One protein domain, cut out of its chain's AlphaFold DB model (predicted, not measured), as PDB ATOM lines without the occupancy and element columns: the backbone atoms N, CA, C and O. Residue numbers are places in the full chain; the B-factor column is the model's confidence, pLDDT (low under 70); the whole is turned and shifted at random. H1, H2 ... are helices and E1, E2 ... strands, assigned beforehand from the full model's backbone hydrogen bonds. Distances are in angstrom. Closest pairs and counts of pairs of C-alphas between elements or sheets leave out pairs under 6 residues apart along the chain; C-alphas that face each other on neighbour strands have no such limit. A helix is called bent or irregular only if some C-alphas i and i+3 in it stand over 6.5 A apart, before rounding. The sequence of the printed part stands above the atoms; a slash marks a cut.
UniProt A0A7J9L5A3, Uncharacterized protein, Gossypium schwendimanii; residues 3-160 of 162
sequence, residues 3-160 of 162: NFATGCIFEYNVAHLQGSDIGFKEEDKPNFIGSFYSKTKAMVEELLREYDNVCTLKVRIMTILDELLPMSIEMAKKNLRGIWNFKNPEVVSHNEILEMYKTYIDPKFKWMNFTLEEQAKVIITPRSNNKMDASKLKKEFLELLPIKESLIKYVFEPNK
ATOM      1  N   ASN A   3      95.487 272.985 371.922       97.31
ATOM      2  CA  ASN A   3      96.450 272.005 372.402       97.31
ATOM      3  C   ASN A   3      97.331 271.532 371.239       97.31
ATOM      4  O   ASN A   3      96.865 270.833 370.339       97.31
ATOM      5  N   PHE A   4      98.613 271.888 371.269       96.88
ATOM      6  CA  PHE A   4      99.592 271.407 370.297       96.88
ATOM      7  C   PHE A   4     100.094 270.022 370.717       96.88
ATOM      8  O   PHE A   4     100.821 269.864 371.699       96.88
ATOM      9  N   ALA A   5      99.678 269.010 369.964       96.06
ATOM     10  CA  ALA A   5      99.990 267.607 370.180       96.06
ATOM     11  C   ALA A   5     100.830 267.051 369.018       96.06
ATOM     12  O   ALA A   5     101.572 267.775 368.357       96.06
ATOM     13  N   THR A   6     100.777 265.740 368.789       95.62
ATOM     14  CA  THR A   6     101.706 265.044 367.893       95.62
ATOM     15  C   THR A   6     100.998 264.009 367.030       95.62
ATOM     16  O   THR A   6     100.236 263.191 367.529       95.62
ATOM     17  N   GLY A   7     101.326 263.980 365.739       94.06
ATOM     18  CA  GLY A   7     100.952 262.900 364.821       94.06
ATOM     19  C   GLY A   7     101.929 261.712 364.821       94.06
ATOM     20  O   GLY A   7     101.711 260.727 364.119       94.06
ATOM     21  N   CYS A   8     103.015 261.765 365.604       93.56
ATOM     22  CA  CYS A   8     104.002 260.678 365.763       93.56
ATOM     23  C   CYS A   8     103.504 259.502 366.638       93.56
ATOM     24  O   CYS A   8     104.277 258.903 367.392       93.56
ATOM     25  N   ILE A   9     102.205 259.214 366.572       94.56
ATOM     26  CA  ILE A   9     101.498 258.145 367.297       94.56
ATOM     27  C   ILE A   9     100.866 257.124 366.334       94.56
ATOM     28  O   ILE A   9     100.155 256.217 366.760       94.56
ATOM     29  N   PHE A  10     101.171 257.255 365.038       93.88
ATOM     30  CA  PHE A  10     100.748 256.336 363.985       93.88
ATOM     31  C   PHE A  10     101.936 255.727 363.247       93.88
ATOM     32  O   PHE A  10     102.972 256.376 363.084       93.88
ATOM     33  N   GLU A  11     101.768 254.522 362.726       94.06
ATOM     34  CA  GLU A  11     102.712 253.877 361.814       94.06
ATOM     35  C   GLU A  11     101.980 253.193 360.661       94.06
ATOM     36  O   GLU A  11     100.848 252.741 360.834       94.06
ATOM     37  N   TYR A  12     102.614 253.120 359.489       92.69
ATOM     38  CA  TYR A  12     102.070 252.376 358.355       92.69
ATOM     39  C   TYR A  12     101.712 250.936 358.753       92.69
ATOM     40  O   TYR A  12     102.437 250.276 359.494       92.69
ATOM     41  N   ASN A  13     100.575 250.458 358.259       91.06
ATOM     42  CA  ASN A  13     100.032 249.138 358.561       91.06
ATOM     43  C   ASN A  13      99.295 248.577 357.335       91.06
ATOM     44  O   ASN A  13      99.296 249.188 356.270       91.06
ATOM     45  N   VAL A  14      98.643 247.422 357.472       90.31
ATOM     46  CA  VAL A  14      97.940 246.765 356.354       90.31
ATOM     47  C   VAL A  14      96.817 247.607 355.733       90.31
ATOM     48  O   VAL A  14      96.549 247.466 354.547       90.31
ATOM     49  N   ALA A  15      96.180 248.489 356.508       90.88
ATOM     50  CA  ALA A  15      95.126 249.387 356.029       90.88
ATOM     51  C   ALA A  15      95.678 250.728 355.507       90.88
ATOM     52  O   ALA A  15      95.035 251.397 354.704       90.88
ATOM     53  N   HIS A  16      96.881 251.100 355.943       92.19
ATOM     54  CA  HIS A  16      97.574 252.338 355.597       92.19
ATOM     55  C   HIS A  16      98.974 251.968 355.121       92.19
ATOM     56  O   HIS A  16      99.952 252.105 355.859       92.19
ATOM     57  N   LEU A  17      99.069 251.412 353.913       90.44
ATOM     58  CA  LEU A  17     100.339 250.938 353.371       90.44
ATOM     59  C   LEU A  17     101.251 252.118 353.028       90.44
ATOM     60  O   LEU A  17     100.798 253.173 352.571       90.44
ATOM     61  N   GLN A  18     102.555 251.933 353.206       89.19
ATOM     62  CA  GLN A  18     103.537 252.913 352.764       89.19
ATOM     63  C   GLN A  18     103.445 253.103 351.244       89.19
ATOM     64  O   GLN A  18     103.409 252.134 350.492       89.19
ATOM     65  N   GLY A  19     103.388 254.358 350.796       85.81
ATOM     66  CA  GLY A  19     103.207 254.704 349.382       85.81
ATOM     67  C   GLY A  19     101.756 254.654 348.891       85.81
ATOM     68  O   GLY A  19     101.497 255.079 347.772       85.81
ATOM     69  N   SER A  20     100.806 254.196 349.714       87.25
ATOM     70  CA  SER A  20      99.384 254.304 349.380       87.25
ATOM     71  C   SER A  20      98.873 255.736 349.534       87.25
ATOM     72  O   SER A  20      99.440 256.562 350.264       87.25
ATOM     73  N   ASP A  21      97.745 256.021 348.883       85.81
ATOM     74  CA  ASP A  21      97.104 257.323 349.020       85.81
ATOM     75  C   ASP A  21      96.318 257.507 350.317       85.81
ATOM     76  O   ASP A  21      95.974 258.638 350.667       85.81
ATOM     77  N   ILE A  22      96.133 256.429 351.075       90.69
ATOM     78  CA  ILE A  22      95.334 256.391 352.294       90.69
ATOM     79  C   ILE A  22      96.172 256.904 353.470       90.69
ATOM     80  O   ILE A  22      97.220 256.353 353.810       90.69
ATOM     81  N   GLY A  23      95.712 257.993 354.087       92.94
ATOM     82  CA  GLY A  23      96.304 258.560 355.295       92.94
ATOM     83  C   GLY A  23      95.416 258.356 356.519       92.94
ATOM     84  O   GLY A  23      94.198 258.288 356.388       92.94
ATOM     85  N   PHE A  24      96.034 258.311 357.698       95.88
ATOM     86  CA  PHE A  24      95.331 258.277 358.978       95.88
ATOM     87  C   PHE A  24      94.491 259.539 359.174       95.88
ATOM     88  O   PHE A  24      94.997 260.653 359.005       95.88
ATOM     89  N   LYS A  25      93.236 259.362 359.564       96.44
ATOM     90  CA  LYS A  25      92.260 260.406 359.874       96.44
ATOM     91  C   LYS A  25      92.262 260.754 361.361       96.44
ATOM     92  O   LYS A  25      92.902 260.104 362.188       96.44
ATOM     93  N   GLU A  26      91.556 261.815 361.715       95.62
ATOM     94  CA  GLU A  26      91.441 262.303 363.088       95.62
ATOM     95  C   GLU A  26      90.721 261.314 364.021       95.62
ATOM     96  O   GLU A  26      91.003 261.269 365.226       95.62
ATOM     97  N   GLU A  27      89.821 260.508 363.461       94.56
ATOM     98  CA  GLU A  27      89.046 259.486 364.163       94.56
ATOM     99  C   GLU A  27      89.831 258.186 364.386       94.56
ATOM    100  O   GLU A  27      89.438 257.378 365.229       94.56
ATOM    101  N   ASP A  28      90.947 257.988 363.676       95.06
ATOM    102  CA  ASP A  28      91.723 256.757 363.777       95.06
ATOM    103  C   ASP A  28      92.402 256.619 365.140       95.06
ATOM    104  O   ASP A  28      92.925 257.576 365.723       95.06
ATOM    105  N   LYS A  29      92.427 255.378 365.635       93.75
ATOM    106  CA  LYS A  29      93.092 255.041 366.893       93.75
ATOM    107  C   LYS A  29      94.608 254.981 366.698       93.75
ATOM    108  O   LYS A  29      95.061 254.321 365.758       93.75
ATOM    109  N   PRO A  30      95.400 255.599 367.593       94.50
ATOM    110  CA  PRO A  30      96.852 255.493 367.562       94.50
ATOM    111  C   PRO A  30      97.311 254.034 367.547       94.50
ATOM    112  O   PRO A  30      96.912 253.247 368.406       94.50
ATOM    113  N   ASN A  31      98.164 253.677 366.588       93.50
ATOM    114  CA  ASN A  31      98.705 252.322 366.459       93.50
ATOM    115  C   ASN A  31     100.212 252.234 366.728       93.50
ATOM    116  O   ASN A  31     100.745 251.133 366.756       93.50
ATOM    117  N   PHE A  32     100.894 253.357 366.976       92.25
ATOM    118  CA  PHE A  32     102.321 253.370 367.291       92.25
ATOM    119  C   PHE A  32     102.571 253.731 368.759       92.25
ATOM    120  O   PHE A  32     102.518 254.896 369.157       92.25
ATOM    121  N   ILE A  33     102.906 252.718 369.561       89.38
ATOM    122  CA  ILE A  33     103.225 252.846 370.995       89.38
ATOM    123  C   ILE A  33     104.637 252.344 371.339       89.38
ATOM    124  O   ILE A  33     104.947 252.101 372.503       89.38
ATOM    125  N   GLY A  34     105.510 252.219 370.332       85.25
ATOM    126  CA  GLY A  34     106.871 251.678 370.463       85.25
ATOM    127  C   GLY A  34     107.860 252.555 371.245       85.25
ATOM    128  O   GLY A  34     109.010 252.169 371.427       85.25
ATOM    129  N   SER A  35     107.439 253.732 371.716       90.81
ATOM    130  CA  SER A  35     108.234 254.597 372.592       90.81
ATOM    131  C   SER A  35     107.388 255.115 373.755       90.81
ATOM    132  O   SER A  35     106.178 255.313 373.614       90.81
ATOM    133  N   PHE A  36     108.026 255.394 374.899       92.69
ATOM    134  CA  PHE A  36     107.358 256.016 376.051       92.69
ATOM    135  C   PHE A  36     106.677 257.338 375.667       92.69
ATOM    136  O   PHE A  36     105.552 257.607 376.089       92.69
ATOM    137  N   TYR A  37     107.335 258.123 374.808       93.69
ATOM    138  CA  TYR A  37     106.783 259.351 374.246       93.69
ATOM    139  C   TYR A  37     105.468 259.090 373.503       93.69
ATOM    140  O   TYR A  37     104.441 259.669 373.857       93.69
ATOM    141  N   SER A  38     105.473 258.195 372.510       92.94
ATOM    142  CA  SER A  38     104.287 257.930 371.688       92.94
ATOM    143  C   SER A  38     103.158 257.308 372.507       92.94
ATOM    144  O   SER A  38     102.014 257.734 372.372       92.94
ATOM    145  N   LYS A  39     103.477 256.385 373.427       93.44
ATOM    146  CA  LYS A  39     102.498 255.781 374.339       93.44
ATOM    147  C   LYS A  39     101.814 256.833 375.214       93.44
ATOM    148  O   LYS A  39     100.590 256.879 375.273       93.44
ATOM    149  N   THR A  40     102.592 257.709 375.849       96.12
ATOM    150  CA  THR A  40     102.054 258.768 376.718       96.12
ATOM    151  C   THR A  40     101.205 259.757 375.926       96.12
ATOM    152  O   THR A  40     100.129 260.150 376.364       96.12
ATOM    153  N   LYS A  41     101.655 260.151 374.730       95.94
ATOM    154  CA  LYS A  41     100.920 261.104 373.892       95.94
ATOM    155  C   LYS A  41      99.617 260.525 373.344       95.94
ATOM    156  O   LYS A  41      98.630 261.249 373.317       95.94
ATOM    157  N   ALA A  42      99.591 259.239 372.994       94.56
ATOM    158  CA  ALA A  42      98.360 258.546 372.621       94.56
ATOM    159  C   ALA A  42      97.349 258.508 373.782       94.56
ATOM    160  O   ALA A  42      96.175 258.791 373.573       94.56
ATOM    161  N   MET A  43      97.807 258.237 375.013       94.75
ATOM    162  CA  MET A  43      96.944 258.280 376.205       94.75
ATOM    163  C   MET A  43      96.355 259.675 376.436       94.75
ATOM    164  O   MET A  43      95.161 259.805 376.675       94.75
ATOM    165  N   VAL A  44      97.183 260.721 376.350       96.00
ATOM    166  CA  VAL A  44      96.725 262.107 376.533       96.00
ATOM    167  C   VAL A  44      95.727 262.513 375.450       96.00
ATOM    168  O   VAL A  44      94.746 263.175 375.767       96.00
ATOM    169  N   GLU A  45      95.939 262.121 374.191       95.31
ATOM    170  CA  GLU A  45      94.978 262.403 373.119       95.31
ATOM    171  C   GLU A  45      93.606 261.791 373.404       95.31
ATOM    172  O   GLU A  45      92.604 262.486 373.261       95.31
ATOM    173  N   GLU A  46      93.570 260.531 373.841       93.44
ATOM    174  CA  GLU A  46      92.317 259.853 374.174       93.44
ATOM    175  C   GLU A  46      91.608 260.536 375.348       93.44
ATOM    176  O   GLU A  46      90.425 260.838 375.259       93.44
ATOM    177  N   LEU A  47      92.344 260.883 376.410       95.56
ATOM    178  CA  LEU A  47      91.789 261.606 377.559       95.56
ATOM    179  C   LEU A  47      91.224 262.980 377.176       95.56
ATOM    180  O   LEU A  47      90.225 263.417 377.738       95.56
ATOM    181  N   LEU A  48      91.857 263.673 376.227       95.38
ATOM    182  CA  LEU A  48      91.407 264.987 375.773       95.38
ATOM    183  C   LEU A  48      90.154 264.931 374.889       95.38
ATOM    184  O   LEU A  48      89.544 265.980 374.681       95.38
ATOM    185  N   ARG A  49      89.739 263.752 374.399       93.50
ATOM    186  CA  ARG A  49      88.463 263.596 373.676       93.50
ATOM    187  C   ARG A  49      87.251 263.880 374.566       93.50
ATOM    188  O   ARG A  49      86.248 264.350 374.050       93.50
ATOM    189  N   GLU A  50      87.375 263.681 375.879       95.81
ATOM    190  CA  GLU A  50      86.319 263.955 376.869       95.81
ATOM    191  C   GLU A  50      86.098 265.458 377.132       95.81
ATOM    192  O   GLU A  50      85.217 265.844 377.897       95.81
ATOM    193  N   TYR A  51      86.910 266.332 376.525       95.56
ATOM    194  CA  TYR A  51      86.852 267.775 376.731       95.56
ATOM    195  C   TYR A  51      86.386 268.493 375.462       95.56
ATOM    196  O   TYR A  51      87.185 268.865 374.598       95.56
ATOM    197  N   ASP A  52      85.091 268.803 375.398       93.81
ATOM    198  CA  ASP A  52      84.465 269.479 374.249       93.81
ATOM    199  C   ASP A  52      85.064 270.856 373.933       93.81
ATOM    200  O   ASP A  52      84.852 271.407 372.854       93.81
ATOM    201  N   ASN A  53      85.778 271.479 374.872       94.69
ATOM    202  CA  ASN A  53      86.403 272.794 374.713       94.69
ATOM    203  C   ASN A  53      87.859 272.741 374.222       94.69
ATOM    204  O   ASN A  53      88.507 273.794 374.144       94.69
ATOM    205  N   VAL A  54      88.384 271.557 373.902       96.38
ATOM    206  CA  VAL A  54      89.766 271.370 373.449       96.38
ATOM    207  C   VAL A  54      89.822 271.201 371.932       96.38
ATOM    208  O   VAL A  54      89.048 270.462 371.329       96.38
ATOM    209  N   CYS A  55      90.775 271.892 371.309       97.19
ATOM    210  CA  CYS A  55      91.194 271.668 369.932       97.19
ATOM    211  C   CYS A  55      92.599 271.066 369.946       97.19
ATOM    212  O   CYS A  55      93.556 271.747 370.316       97.19
ATOM    213  N   THR A  56      92.725 269.792 369.585       97.38
ATOM    214  CA  THR A  56      93.994 269.060 369.597       97.38
ATOM    215  C   THR A  56      94.585 269.016 368.192       97.38
ATOM    216  O   THR A  56      94.024 268.396 367.289       97.38
ATOM    217  N   LEU A  57      95.738 269.657 368.014       96.88
ATOM    218  CA  LEU A  57      96.445 269.771 366.741       96.88
ATOM    219  C   LEU A  57      97.566 268.730 366.664       96.88
ATOM    220  O   LEU A  57      98.542 268.802 367.412       96.88
ATOM    221  N   LYS A  58      97.458 267.756 365.758       95.94
ATOM    222  CA  LYS A  58      98.480 266.719 365.553       95.94
ATOM    223  C   LYS A  58      99.602 267.232 364.645       95.94
ATOM    224  O   LYS A  58      99.485 267.160 363.424       95.94
ATOM    225  N   VAL A  59     100.697 267.707 365.237       93.06
ATOM    226  CA  VAL A  59     101.879 268.231 364.522       93.06
ATOM    227  C   VAL A  59     102.852 267.104 364.141       93.06
ATOM    228  O   VAL A  59     102.993 266.129 364.884       93.06
ATOM    229  N   ARG A  60     103.551 267.227 363.001       89.38
ATOM    230  CA  ARG A  60     104.654 266.336 362.568       89.38
ATOM    231  C   ARG A  60     105.730 267.124 361.806       89.38
ATOM    232  O   ARG A  60     105.613 268.322 361.615       89.38
ATOM    233  N   ILE A  61     106.778 266.435 361.338       74.50
ATOM    234  CA  ILE A  61     107.868 267.042 360.546       74.50
ATOM    235  C   ILE A  61     107.382 267.736 359.259       74.50
ATOM    236  O   ILE A  61     108.053 268.611 358.735       74.50
ATOM    237  N   MET A  62     106.194 267.369 358.770       77.38
ATOM    238  CA  MET A  62     105.544 267.968 357.599       77.38
ATOM    239  C   MET A  62     104.617 269.141 357.975       77.38
ATOM    240  O   MET A  62     103.617 269.375 357.302       77.38
ATOM    241  N   THR A  63     104.886 269.818 359.088       91.69
ATOM    242  CA  THR A  63     104.129 270.986 359.544       91.69
ATOM    243  C   THR A  63     105.018 272.216 359.418       91.69
ATOM    244  O   THR A  63     105.868 272.452 360.275       91.69
ATOM    245  N   ILE A  64     104.833 272.994 358.351       96.25
ATOM    246  CA  ILE A  64     105.570 274.246 358.163       96.25
ATOM    247  C   ILE A  64     104.980 275.305 359.086       96.25
ATOM    248  O   ILE A  64     103.860 275.775 358.895       96.25
ATOM    249  N   LEU A  65     105.725 275.628 360.142       95.81
ATOM    250  CA  LEU A  65     105.228 276.451 361.241       95.81
ATOM    251  C   LEU A  65     104.892 277.876 360.798       95.81
ATOM    252  O   LEU A  65     103.868 278.393 361.231       95.81
ATOM    253  N   ASP A  66     105.685 278.475 359.910       95.94
ATOM    254  CA  ASP A  66     105.439 279.819 359.375       95.94
ATOM    255  C   ASP A  66     104.088 279.943 358.653       95.94
ATOM    256  O   ASP A  66     103.466 281.002 358.676       95.94
ATOM    257  N   GLU A  67     103.593 278.849 358.068       96.00
ATOM    258  CA  GLU A  67     102.274 278.801 357.434       96.00
ATOM    259  C   GLU A  67     101.172 278.381 358.414       96.00
ATOM    260  O   GLU A  67     100.121 279.019 358.491       96.00
ATOM    261  N   LEU A  68     101.392 277.303 359.175       96.06
ATOM    262  CA  LEU A  68     100.340 276.706 359.995       96.06
ATOM    263  C   LEU A  68     100.133 277.412 361.342       96.06
ATOM    264  O   LEU A  68      99.009 277.433 361.837       96.06
ATOM    265  N   LEU A  69     101.147 278.017 361.966       96.19
ATOM    266  CA  LEU A  69     100.942 278.718 363.243       96.19
ATOM    267  C   LEU A  69      99.918 279.863 363.126       96.19
ATOM    268  O   LEU A  69      99.013 279.897 363.966       96.19
ATOM    269  N   PRO A  70      99.957 280.735 362.097       96.81
ATOM    270  CA  PRO A  70      98.883 281.699 361.856       96.81
ATOM    271  C   PRO A  70      97.502 281.045 361.723       96.81
ATOM    272  O   PRO A  70      96.542 281.512 362.335       96.81
ATOM    273  N   MET A  71      97.400 279.913 361.017       96.25
ATOM    274  CA  MET A  71      96.135 279.179 360.895       96.25
ATOM    275  C   MET A  71      95.627 278.695 362.254       96.25
ATOM    276  O   MET A  71      94.434 278.789 362.515       96.25
ATOM    277  N   SER A  72      96.502 278.257 363.168       96.75
ATOM    278  CA  SER A  72      96.082 277.848 364.520       96.75
ATOM    279  C   SER A  72      95.421 278.986 365.313       96.75
ATOM    280  O   SER A  72      94.503 278.740 366.099       96.75
ATOM    281  N   ILE A  73      95.836 280.235 365.074       97.19
ATOM    282  CA  ILE A  73      95.219 281.424 365.674       97.19
ATOM    283  C   ILE A  73      93.823 281.639 365.080       97.19
ATOM    284  O   ILE A  73      92.874 281.906 365.817       97.19
ATOM    285  N   GLU A  74      93.666 281.465 363.768       96.94
ATOM    286  CA  GLU A  74      92.359 281.531 363.107       96.94
ATOM    287  C   GLU A  74      91.423 280.399 363.557       96.94
ATOM    288  O   GLU A  74      90.247 280.645 363.822       96.94
ATOM    289  N   MET A  75      91.937 279.182 363.759       97.19
ATOM    290  CA  MET A  75      91.177 278.076 364.352       97.19
ATOM    291  C   MET A  75      90.660 278.435 365.752       97.19
ATOM    292  O   MET A  75      89.507 278.145 366.077       97.19
ATOM    293  N   ALA A  76      91.490 279.099 366.565       96.81
ATOM    294  CA  ALA A  76      91.099 279.564 367.891       96.81
ATOM    295  C   ALA A  76      89.990 280.626 367.814       96.81
ATOM    296  O   ALA A  76      88.990 280.513 368.520       96.81
ATOM    297  N   LYS A  77      90.123 281.619 366.920       97.06
ATOM    298  CA  LYS A  77      89.098 282.655 366.684       97.06
ATOM    299  C   LYS A  77      87.769 282.064 366.212       97.06
ATOM    300  O   LYS A  77      86.710 282.509 366.645       97.06
ATOM    301  N   LYS A  78      87.822 281.033 365.364       96.75
ATOM    302  CA  LYS A  78      86.656 280.284 364.869       96.75
ATOM    303  C   LYS A  78      86.069 279.306 365.896       96.75
ATOM    304  O   LYS A  78      85.080 278.646 365.595       96.75
ATOM    305  N   ASN A  79      86.643 279.211 367.100       96.25
ATOM    306  CA  ASN A  79      86.239 278.268 368.146       96.25
ATOM    307  C   ASN A  79      86.204 276.804 367.672       96.25
ATOM    308  O   ASN A  79      85.355 276.025 368.122       96.25
ATOM    309  N   LEU A  80      87.124 276.418 366.778       96.94
ATOM    310  CA  LEU A  80      87.232 275.031 366.330       96.94
ATOM    311  C   LEU A  80      87.632 274.126 367.500       96.94
ATOM    312  O   LEU A  80      88.356 274.534 368.409       96.94
ATOM    313  N   ARG A  81      87.130 272.891 367.486       96.69
ATOM    314  CA  ARG A  81      87.243 271.903 368.572       96.69
ATOM    315  C   ARG A  81      87.546 270.520 368.006       96.69
ATOM    316  O   ARG A  81      87.511 270.315 366.790       96.69
ATOM    317  N   GLY A  82      87.849 269.578 368.891       96.06
ATOM    318  CA  GLY A  82      88.183 268.206 368.535       96.06
ATOM    319  C   GLY A  82      89.596 268.072 367.972       96.06
ATOM    320  O   GLY A  82      90.438 268.959 368.111       96.06
ATOM    321  N   ILE A  83      89.866 266.931 367.351       97.38
ATOM    322  CA  ILE A  83      91.190 266.586 366.828       97.38
ATOM    323  C   ILE A  83      91.316 267.060 365.379       97.38
ATOM    324  O   ILE A  83      90.346 266.988 364.621       97.38
ATOM    325  N   TRP A  84      92.505 267.536 365.010       97.50
ATOM    326  CA  TRP A  84      92.854 267.993 363.666       97.50
ATOM    327  C   TRP A  84      94.238 267.485 363.274       97.50
ATOM    328  O   TRP A  84      95.212 267.678 364.009       97.50
ATOM    329  N   ASN A  85      94.346 266.871 362.096       96.81
ATOM    330  CA  ASN A  85      95.633 266.548 361.498       96.81
ATOM    331  C   ASN A  85      96.296 267.839 361.013       96.81
ATOM    332  O   ASN A  85      95.923 268.407 359.989       96.81
ATOM    333  N   PHE A  86      97.281 268.317 361.770       96.69
ATOM    334  CA  PHE A  86      97.828 269.661 361.620       96.69
ATOM    335  C   PHE A  86      99.150 269.651 360.854       96.69
ATOM    336  O   PHE A  86     100.226 269.897 361.402       96.69
ATOM    337  N   LYS A  87      99.062 269.301 359.571       94.25
ATOM    338  CA  LYS A  87     100.189 269.185 358.637       94.25
ATOM    339  C   LYS A  87      99.806 269.715 357.258       94.25
ATOM    340  O   LYS A  87      98.631 269.712 356.893       94.25
ATOM    341  N   ASN A  88     100.808 270.079 356.468       95.75
ATOM    342  CA  ASN A  88     100.616 270.359 355.049       95.75
ATOM    343  C   ASN A  88     100.185 269.085 354.296       95.75
ATOM    344  O   ASN A  88     100.638 267.995 354.661       95.75
ATOM    345  N   PRO A  89      99.351 269.177 353.244       93.69
ATOM    346  CA  PRO A  89      99.011 268.051 352.382       93.69
ATOM    347  C   PRO A  89     100.240 267.377 351.766       93.69
ATOM    348  O   PRO A  89     101.324 267.958 351.695       93.69
ATOM    349  N   GLU A  90     100.029 266.151 351.281       90.19
ATOM    350  CA  GLU A  90     101.053 265.290 350.673       90.19
ATOM    351  C   GLU A  90     102.121 264.796 351.665       90.19
ATOM    352  O   GLU A  90     101.935 264.825 352.889       90.19
ATOM    353  N   VAL A  91     103.192 264.206 351.133       90.69
ATOM    354  CA  VAL A  91     104.327 263.683 351.894       90.69
ATOM    355  C   VAL A  91     105.630 264.145 351.263       90.69
ATOM    356  O   VAL A  91     105.708 264.365 350.056       90.69
ATOM    357  N   VAL A  92     106.657 264.270 352.092       93.12
ATOM    358  CA  VAL A  92     108.020 264.548 351.651       93.12
ATOM    359  C   VAL A  92     108.970 263.607 352.381       93.12
ATOM    360  O   VAL A  92     108.812 263.335 353.574       93.12
ATOM    361  N   SER A  93     109.927 263.061 351.647       92.38
ATOM    362  CA  SER A  93     110.994 262.220 352.171       92.38
ATOM    363  C   SER A  93     112.189 263.059 352.624       92.38
ATOM    364  O   SER A  93     112.386 264.195 352.195       92.38
ATOM    365  N   HIS A  94     113.039 262.473 353.468       91.81
ATOM    366  CA  HIS A  94     114.279 263.119 353.901       91.81
ATOM    367  C   HIS A  94     115.175 263.485 352.709       91.81
ATOM    368  O   HIS A  94     115.701 264.590 352.674       91.81
ATOM    369  N   ASN A  95     115.296 262.607 351.707       94.06
ATOM    370  CA  ASN A  95     116.116 262.874 350.524       94.06
ATOM    371  C   ASN A  95     115.602 264.071 349.722       94.06
ATOM    372  O   ASN A  95     116.400 264.907 349.327       94.06
ATOM    373  N   GLU A  96     114.288 264.206 349.537       95.12
ATOM    374  CA  GLU A  96     113.725 265.370 348.839       95.12
ATOM    375  C   GLU A  96     114.033 266.682 349.576       95.12
ATOM    376  O   GLU A  96     114.381 267.672 348.938       95.12
ATOM    377  N   ILE A  97     113.981 266.685 350.915       95.12
ATOM    378  CA  ILE A  97     114.382 267.851 351.721       95.12
ATOM    379  C   ILE A  97     115.880 268.138 351.558       95.12
ATOM    380  O   ILE A  97     116.266 269.296 351.418       95.12
ATOM    381  N   LEU A  98     116.732 267.109 351.574       95.31
ATOM    382  CA  LEU A  98     118.184 267.271 351.429       95.31
ATOM    383  C   LEU A  98     118.571 267.761 350.024       95.31
ATOM    384  O   LEU A  98     119.482 268.577 349.903       95.31
ATOM    385  N   GLU A  99     117.844 267.355 348.981       96.44
ATOM    386  CA  GLU A  99     118.006 267.898 347.624       96.44
ATOM    387  C   GLU A  99     117.595 269.374 347.542       96.44
ATOM    388  O   GLU A  99     118.308 270.188 346.947       96.44
ATOM    389  N   MET A 100     116.487 269.763 348.188       95.25
ATOM    390  CA  MET A 100     116.113 271.178 348.310       95.25
ATOM    391  C   MET A 100     117.183 271.964 349.080       95.25
ATOM    392  O   MET A 100     117.610 273.025 348.630       95.25
ATOM    393  N   TYR A 101     117.693 271.424 350.189       95.69
ATOM    394  CA  TYR A 101     118.768 272.055 350.955       95.69
ATOM    395  C   TYR A 101     120.026 272.264 350.108       95.69
ATOM    396  O   TYR A 101     120.588 273.360 350.086       95.69
ATOM    397  N   LYS A 102     120.440 271.245 349.352       95.88
ATOM    398  CA  LYS A 102     121.581 271.351 348.443       95.88
ATOM    399  C   LYS A 102     121.351 272.401 347.354       95.88
ATOM    400  O   LYS A 102     122.249 273.167 347.034       95.88
ATOM    401  N   THR A 103     120.142 272.465 346.804       95.12
ATOM    402  CA  THR A 103     119.800 273.389 345.714       95.12
ATOM    403  C   THR A 103     119.729 274.848 346.173       95.12
ATOM    404  O   THR A 103     120.191 275.734 345.458       95.12
ATOM    405  N   TYR A 104     119.145 275.113 347.343       94.88
ATOM    406  CA  TYR A 104     118.854 276.477 347.798       94.88
ATOM    407  C   TYR A 104     119.878 277.031 348.797       94.88
ATOM    408  O   TYR A 104     120.044 278.247 348.871       94.88
ATOM    409  N   ILE A 105     120.556 276.179 349.573       95.19
ATOM    410  CA  ILE A 105     121.392 276.614 350.705       95.19
ATOM    411  C   ILE A 105     122.876 276.311 350.488       95.19
ATOM    412  O   ILE A 105     123.706 277.199 350.673       95.19
ATOM    413  N   ASP A 106     123.227 275.071 350.132       95.50
ATOM    414  CA  ASP A 106     124.627 274.652 349.968       95.50
ATOM    415  C   ASP A 106     124.796 273.604 348.850       95.50
ATOM    416  O   ASP A 106     124.672 272.401 349.102       95.50
ATOM    417  N   PRO A 107     125.176 274.021 347.625       95.25
ATOM    418  CA  PRO A 107     125.383 273.113 346.492       95.25
ATOM    419  C   PRO A 107     126.457 272.040 346.712       95.25
ATOM    420  O   PRO A 107     126.479 271.032 345.997       95.25
ATOM    421  N   LYS A 108     127.362 272.235 347.681       95.81
ATOM    422  CA  LYS A 108     128.440 271.289 348.003       95.81
ATOM    423  C   LYS A 108     128.032 270.268 349.061       95.81
ATOM    424  O   LYS A 108     128.807 269.343 349.317       95.81
ATOM    425  N   PHE A 109     126.839 270.402 349.640       95.88
ATOM    426  CA  PHE A 109     126.326 269.487 350.646       95.88
ATOM    427  C   PHE A 109     126.242 268.047 350.112       95.88
ATOM    428  O   PHE A 109     125.844 267.793 348.969       95.88
ATOM    429  N   LYS A 110     126.634 267.091 350.958       95.19
ATOM    430  CA  LYS A 110     126.610 265.650 350.685       95.19
ATOM    431  C   LYS A 110     126.040 264.922 351.894       95.19
ATOM    432  O   LYS A 110     126.312 265.301 353.029       95.19
ATOM    433  N   TRP A 111     125.311 263.845 351.642       95.88
ATOM    434  CA  TRP A 111     124.793 262.954 352.674       95.88
ATOM    435  C   TRP A 111     124.950 261.498 352.247       95.88
ATOM    436  O   TRP A 111     125.256 261.197 351.092       95.88
ATOM    437  N   MET A 112     124.742 260.600 353.202       91.94
ATOM    438  CA  MET A 112     124.640 259.164 352.975       91.94
ATOM    439  C   MET A 112     123.344 258.665 353.604       91.94
ATOM    440  O   MET A 112     122.909 259.185 354.634       91.94
ATOM    441  N   ASN A 113     122.733 257.666 352.977       91.31
ATOM    442  CA  ASN A 113     121.527 257.033 353.489       91.31
ATOM    443  C   ASN A 113     121.887 255.846 354.376       91.31
ATOM    444  O   ASN A 113     122.887 255.173 354.142       91.31
ATOM    445  N   PHE A 114     121.031 255.584 355.358       84.25
ATOM    446  CA  PHE A 114     121.087 254.377 356.170       84.25
ATOM    447  C   PHE A 114     120.115 253.336 355.631       84.25
ATOM    448  O   PHE A 114     119.022 253.664 355.158       84.25
ATOM    449  N   THR A 115     120.480 252.073 355.787       85.62
ATOM    450  CA  THR A 115     119.521 250.970 355.793       85.62
ATOM    451  C   THR A 115     118.704 250.993 357.090       85.62
ATOM    452  O   THR A 115     119.116 251.556 358.109       85.62
ATOM    453  N   LEU A 116     117.526 250.362 357.085       78.44
ATOM    454  CA  LEU A 116     116.687 250.263 358.288       78.44
ATOM    455  C   LEU A 116     117.393 249.505 359.426       78.44
ATOM    456  O   LEU A 116     117.228 249.852 360.594       78.44
ATOM    457  N   GLU A 117     118.217 248.511 359.089       81.69
ATOM    458  CA  GLU A 117     119.005 247.743 360.058       81.69
ATOM    459  C   GLU A 117     120.085 248.593 360.729       81.69
ATOM    460  O   GLU A 117     120.287 248.505 361.941       81.69
ATOM    461  N   GLU A 118     120.775 249.440 359.964       86.94
ATOM    462  CA  GLU A 118     121.749 250.384 360.518       86.94
ATOM    463  C   GLU A 118     121.065 251.412 361.411       86.94
ATOM    464  O   GLU A 118     121.545 251.688 362.510       86.94
ATOM    465  N   GLN A 119     119.911 251.935 360.985       80.94
ATOM    466  CA  GLN A 119     119.149 252.879 361.791       80.94
ATOM    467  C   GLN A 119     118.753 252.264 363.142       80.94
ATOM    468  O   GLN A 119     118.929 252.908 364.177       80.94
ATOM    469  N   ALA A 120     118.275 251.013 363.144       79.31
ATOM    470  CA  ALA A 120     117.866 250.296 364.351       79.31
ATOM    471  C   ALA A 120     119.012 250.090 365.357       79.31
ATOM    472  O   ALA A 120     118.762 250.047 366.558       79.31
ATOM    473  N   LYS A 121     120.266 250.005 364.891       83.94
ATOM    474  CA  LYS A 121     121.449 249.892 365.764       83.94
ATOM    475  C   LYS A 121     121.813 251.207 366.458       83.94
ATOM    476  O   LYS A 121     122.476 251.179 367.489       83.94
ATOM    477  N   VAL A 122     121.416 252.348 365.889       83.12
ATOM    478  CA  VAL A 122     121.794 253.684 366.380       83.12
ATOM    479  C   VAL A 122     120.701 254.304 367.256       83.12
ATOM    480  O   VAL A 122     121.001 255.073 368.170       83.12
ATOM    481  N   ILE A 123     119.428 253.996 366.995       81.62
ATOM    482  CA  ILE A 123     118.306 254.576 367.743       81.62
ATOM    483  C   ILE A 123     117.934 253.724 368.960       81.62
ATOM    484  O   ILE A 123     117.786 252.513 368.869       81.62
ATOM    485  N   ILE A 124     117.697 254.381 370.098       79.56
ATOM    486  CA  ILE A 124     117.231 253.716 371.330       79.56
ATOM    487  C   ILE A 124     115.791 253.203 371.167       79.56
ATOM    488  O   ILE A 124     115.410 252.192 371.750       79.56
ATOM    489  N   THR A 125     114.973 253.905 370.376       80.19
ATOM    490  CA  THR A 125     113.568 253.556 370.136       80.19
ATOM    491  C   THR A 125     113.194 253.765 368.669       80.19
ATOM    492  O   THR A 125     113.652 254.754 368.085       80.19
ATOM    493  N   PRO A 126     112.302 252.933 368.096       84.69
ATOM    494  CA  PRO A 126     111.777 253.121 366.745       84.69
ATOM    495  C   PRO A 126     111.156 254.506 366.521       84.69
ATOM    496  O   PRO A 126     110.718 255.181 367.459       84.69
ATOM    497  N   ARG A 127     111.089 254.929 365.256       86.25
ATOM    498  CA  ARG A 127     110.478 256.198 364.840       86.25
ATOM    499  C   ARG A 127     109.177 255.946 364.078       86.25
ATOM    500  O   ARG A 127     109.087 255.033 363.267       86.25
ATOM    501  N   SER A 128     108.197 256.811 364.314       89.25
ATOM    502  CA  SER A 128     106.899 256.795 363.636       89.25
ATOM    503  C   SER A 128     107.026 257.258 362.179       89.25
ATOM    504  O   SER A 128     107.458 258.383 361.910       89.25
ATOM    505  N   ASN A 129     106.580 256.416 361.243       89.69
ATOM    506  CA  ASN A 129     106.456 256.728 359.819       89.69
ATOM    507  C   ASN A 129     105.011 256.490 359.373       89.69
ATOM    508  O   ASN A 129     104.500 255.386 359.517       89.69
ATOM    509  N   ASN A 130     104.342 257.524 358.863       91.69
ATOM    510  CA  ASN A 130     102.935 257.460 358.467       91.69
ATOM    511  C   ASN A 130     102.589 258.524 357.409       91.69
ATOM    512  O   ASN A 130     103.340 259.477 357.190       91.69
ATOM    513  N   LYS A 131     101.411 258.400 356.798       91.94
ATOM    514  CA  LYS A 131     100.727 259.480 356.077       91.94
ATOM    515  C   LYS A 131      99.492 259.838 356.898       91.94
ATOM    516  O   LYS A 131      98.769 258.939 357.300       91.94
ATOM    517  N   MET A 132      99.255 261.120 357.156       93.31
ATOM    518  CA  MET A 132      98.006 261.590 357.770       93.31
ATOM    519  C   MET A 132      97.205 262.348 356.719       93.31
ATOM    520  O   MET A 132      97.799 263.061 355.896       93.31
ATOM    521  N   ASP A 133      95.892 262.152 356.742       94.62
ATOM    522  CA  ASP A 133      94.938 262.813 355.862       94.62
ATOM    523  C   ASP A 133      94.791 264.282 356.283       94.62
ATOM    524  O   ASP A 133      94.484 264.574 357.435       94.62
ATOM    525  N   ALA A 134      95.054 265.205 355.357       94.50
ATOM    526  CA  ALA A 134      94.945 266.646 355.586       94.50
ATOM    527  C   ALA A 134      93.625 267.228 355.048       94.50
ATOM    528  O   ALA A 134      93.424 268.440 355.093       94.50
ATOM    529  N   SER A 135      92.717 266.391 354.531       95.56
ATOM    530  CA  SER A 135      91.484 266.828 353.866       95.56
ATOM    531  C   SER A 135      90.592 267.671 354.773       95.56
ATOM    532  O   SER A 135      89.978 268.627 354.307       95.56
ATOM    533  N   LYS A 136      90.523 267.345 356.070       96.56
ATOM    534  CA  LYS A 136      89.743 268.110 357.050       96.56
ATOM    535  C   LYS A 136      90.280 269.536 357.202       96.56
ATOM    536  O   LYS A 136      89.514 270.487 357.082       96.56
ATOM    537  N   LEU A 137      91.593 269.684 357.390       96.00
ATOM    538  CA  LEU A 137      92.246 270.989 357.510       96.00
ATOM    539  C   LEU A 137      92.181 271.783 356.197       96.00
ATOM    540  O   LEU A 137      91.857 272.965 356.213       96.00
ATOM    541  N   LYS A 138      92.415 271.126 355.055       95.44
ATOM    542  CA  LYS A 138      92.377 271.749 353.723       95.44
ATOM    543  C   LYS A 138      90.985 272.262 353.337       95.44
ATOM    544  O   LYS A 138      90.888 273.237 352.601       95.44
ATOM    545  N   LYS A 139      89.911 271.625 353.818       96.56
ATOM    546  CA  LYS A 139      88.534 272.119 353.637       96.56
ATOM    547  C   LYS A 139      88.271 273.409 354.411       96.56
ATOM    548  O   LYS A 139      87.506 274.236 353.934       96.56
ATOM    549  N   GLU A 140      88.884 273.560 355.583       96.50
ATOM    550  CA  GLU A 140      88.745 274.761 356.413       96.50
ATOM    551  C   GLU A 140      89.638 275.910 355.915       96.50
ATOM    552  O   GLU A 140      89.211 277.063 355.920       96.50
ATOM    553  N   PHE A 141      90.846 275.589 355.445       96.12
ATOM    554  CA  PHE A 141      91.835 276.539 354.929       96.12
ATOM    555  C   PHE A 141      92.218 276.167 353.492       96.12
ATOM    556  O   PHE A 141      93.137 275.377 353.250       96.12
ATOM    557  N   LEU A 142      91.488 276.724 352.522       94.69
ATOM    558  CA  LEU A 142      91.675 276.430 351.095       94.69
ATOM    559  C   LEU A 142      93.044 276.894 350.580       94.69
ATOM    560  O   LEU A 142      93.577 276.307 349.639       94.69
ATOM    561  N   GLU A 143      93.638 277.895 351.222       94.94
ATOM    562  CA  GLU A 143      94.960 278.447 350.937       94.94
ATOM    563  C   GLU A 143      96.126 277.550 351.379       94.94
ATOM    564  O   GLU A 143      97.255 277.800 350.966       94.94
ATOM    565  N   LEU A 144      95.871 276.497 352.170       95.69
ATOM    566  CA  LEU A 144      96.910 275.612 352.706       95.69
ATOM    567  C   LEU A 144      97.722 274.942 351.592       95.69
ATOM    568  O   LEU A 144      97.189 274.132 350.825       95.69
ATOM    569  N   LEU A 145      99.016 275.228 351.526       96.88
ATOM    570  CA  LEU A 145      99.888 274.735 350.468       96.88
ATOM    571  C   LEU A 145     100.313 273.276 350.698       96.88
ATOM    572  O   LEU A 145     100.531 272.871 351.848       96.88
ATOM    573  N   PRO A 146     100.495 272.485 349.621       95.88
ATOM    574  CA  PRO A 146     101.204 271.209 349.686       95.88
ATOM    575  C   PRO A 146     102.591 271.364 350.324       95.88
ATOM    576  O   PRO A 146     103.237 272.405 350.195       95.88
ATOM    577  N   ILE A 147     103.083 270.316 350.996       95.81
ATOM    578  CA  ILE A 147     104.311 270.398 351.806       95.81
ATOM    579  C   ILE A 147     105.534 270.893 351.023       95.81
ATOM    580  O   ILE A 147     106.319 271.675 351.550       95.81
ATOM    581  N   LYS A 148     105.700 270.481 349.761       95.38
ATOM    582  CA  LYS A 148     106.856 270.871 348.939       95.38
ATOM    583  C   LYS A 148     106.822 272.353 348.569       95.38
ATOM    584  O   LYS A 148     107.840 273.026 348.674       95.38
ATOM    585  N   GLU A 149     105.654 272.861 348.185       96.56
ATOM    586  CA  GLU A 149     105.462 274.279 347.866       96.56
ATOM    587  C   GLU A 149     105.628 275.151 349.112       96.56
ATOM    588  O   GLU A 149     106.310 276.174 349.069       96.56
ATOM    589  N   SER A 150     105.070 274.707 350.242       96.81
ATOM    590  CA  SER A 150     105.213 275.389 351.527       96.81
ATOM    591  C   SER A 150     106.675 275.460 351.983       96.81
ATOM    592  O   SER A 150     107.159 276.528 352.357       96.81
ATOM    593  N   LEU A 151     107.419 274.350 351.868       96.31
ATOM    594  CA  LEU A 151     108.861 274.307 352.137       96.31
ATOM    595  C   LEU A 151     109.631 275.309 351.275       96.31
ATOM    596  O   LEU A 151     110.481 276.030 351.787       96.31
ATOM    597  N   ILE A 152     109.348 275.364 349.973       96.19
ATOM    598  CA  ILE A 152     110.030 276.294 349.070       96.19
ATOM    599  C   ILE A 152     109.732 277.738 349.484       96.19
ATOM    600  O   ILE A 152     110.660 278.478 349.792       96.19
ATOM    601  N   LYS A 153     108.452 278.107 349.579       97.38
ATOM    602  CA  LYS A 153     108.013 279.485 349.829       97.38
ATOM    603  C   LYS A 153     108.444 280.029 351.192       97.38
ATOM    604  O   LYS A 153     108.896 281.167 351.283       97.38
ATOM    605  N   TYR A 154     108.255 279.254 352.260       96.81
ATOM    606  CA  TYR A 154     108.451 279.748 353.626       96.81
ATOM    607  C   TYR A 154     109.820 279.396 354.209       96.81
ATOM    608  O   TYR A 154     110.289 280.097 355.101       96.81
ATOM    609  N   VAL A 155     110.484 278.343 353.714       95.81
ATOM    610  CA  VAL A 155     111.758 277.873 354.283       95.81
ATOM    611  C   VAL A 155     112.927 278.111 353.334       95.81
ATOM    612  O   VAL A 155     113.888 278.769 353.723       95.81
ATOM    613  N   PHE A 156     112.893 277.605 352.100       96.12
ATOM    614  CA  PHE A 156     114.084 277.595 351.242       96.12
ATOM    615  C   PHE A 156     114.315 278.888 350.454       96.12
ATOM    616  O   PHE A 156     115.453 279.346 350.396       96.12
ATOM    617  N   GLU A 157     113.281 279.500 349.874       95.06
ATOM    618  CA  GLU A 157     113.415 280.763 349.135       95.06
ATOM    619  C   GLU A 157     113.921 281.914 350.016       95.06
ATOM    620  O   GLU A 157     114.896 282.555 349.618       95.06
ATOM    621  N   PRO A 158     113.369 282.157 351.226       96.19
ATOM    622  CA  PRO A 158     113.825 283.264 352.069       96.19
ATOM    623  C   PRO A 158     115.247 283.068 352.605       96.19
ATOM    624  O   PRO A 158     115.920 284.037 352.942       96.19
ATOM    625  N   ASN A 159     115.709 281.817 352.685       95.31
ATOM    626  CA  ASN A 159     117.038 281.462 353.183       95.31
ATOM    627  C   ASN A 159     118.043 281.169 352.062       95.31
ATOM    628  O   ASN A 159     119.158 280.723 352.353       95.31
ATOM    629  N   LYS A 160     117.667 281.391 350.794       93.06
ATOM    630  CA  LYS A 160     118.514 281.069 349.648       93.06
ATOM    631  C   LYS A 160     119.845 281.807 349.750       93.06
ATOM    632  O   LYS A 160     119.883 283.033 349.840       93.06
TER     633      LYS A 160
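This is residues 3 to 160 of the 162 residues of an uncharacterized protein of Gossypium schwendimanii (UniProt A0A7J9L5A3). A small slab of three short strands, E1, E2 and E3, has H1 over one face, while H2 and H5 only graze it; toward the other end of the longest axis H3 and H6 pack on each other, and H4 sits by itself on a wide loop. Well under the whole is regular: 73 residues are in named elements, less than half of the 158 printed, with helices holding 60 and strands 13, mostly helix by class. Six named helices and three named strands follow in the order E1, H1, E2, H2, E3, H3, H4, H5, H6, and the sheet, in the order E1, E2, E3, is parallel throughout. The whole is compact, with a radius of gyration of the C-alphas of 16.8 A, and spans 51 by 37 by 25 A.

Begin with the sheet: find C-alpha 3 at (96.450, 272.005, 372.402), where E1 starts, residues 3 to 6, 9.8 A long. E2 is residues 55 to 59, 12.5 A, and E3 is residues 82 to 85, 10.4 A. H1, residues 36 to 48, begins with C-alpha 36 at (107.358, 256.016, 376.051) and runs 18.3 A. H2, residues 65 to 77, measures 18.1 A; it is neither bent nor irregular, but only just: C-alphas 67 and 70 are 6.3 A apart. H5, residues 135 to 140, is 8.8 A long. Farther out, look for H3, residues 94 to 104, 15.4 A, and H4, residues 116 to 122, 10.2 A. H6, residues 147 to 156, covers 12.2 A and ends with C-alpha 156 at (114.084, 277.595, 351.242); it is only just irregular, with C-alphas 153 and 156 6.51 A apart.

Look first at E2, the inner strand, between the edge strands E1 and E3. E1 and E2 are parallel at 33 degrees, with N 3 and O 55 2.8 A apart, within hydrogen-bond range. E2 and E3 are parallel at 19 degrees, with N 56 and O 82 at 2.8 A and N 84 and O 56 at 2.9 A, within that range. H1 is on the sheet at a height of 10.0 A, over E2 and only just over E1, with 3 of its C-alphas there; it runs along the strands, at 16 degrees to E2 on the local plane. Helix and sheet form two layers, a helix on one face of a sheet; the closest C-alphas of H1 and E1 are those of Lys 41 and Thr 6, 7.2 A apart. E1, H1, E2 form a strand-helix-strand unit, two parallel neighbour strands with a helix between, with a right-handed crossover; E2, H2, E3 form another, left-handed. H2 only grazes the sheet, with residues 65 to 76, and H5 does so with residues 135 to 138; the closest C-alphas of H5 and E3 are those of Leu 137 and Asn 85, 6.9 A. Moving outward, H2 and H6 only just touch, with 3 pairs of C-alphas within 8 A, made by residues 66 to 67 of H2 alone; the closest are Asp 66 and Tyr 154, 6.5 A. They run opposite ways at a steep tilt of 69.7 degrees, only just short of about perpendicular. H6 and H3 touch, closest at the C-alphas of Phe 156 and Tyr 104, 6.0 A, and run the same way at a steep tilt of 38 degrees. H4 touches no helix and is not on the sheet. In H1, H3, H4, H5 and H6 every O i to N i+4 pair is within hydrogen-bond range; in H2, 7 of 9 are.

The two C-alphas farthest apart are those of Glu 50 and Lys 108, 51.6 A. The printed part has no cut from residue 3 to residue 160. The long links are E1 to H1, H3 to H4 and H4 to H5. The mean pLDDT of the printed part is 93.2, and no printed residue is under 70; that of H4 is 82.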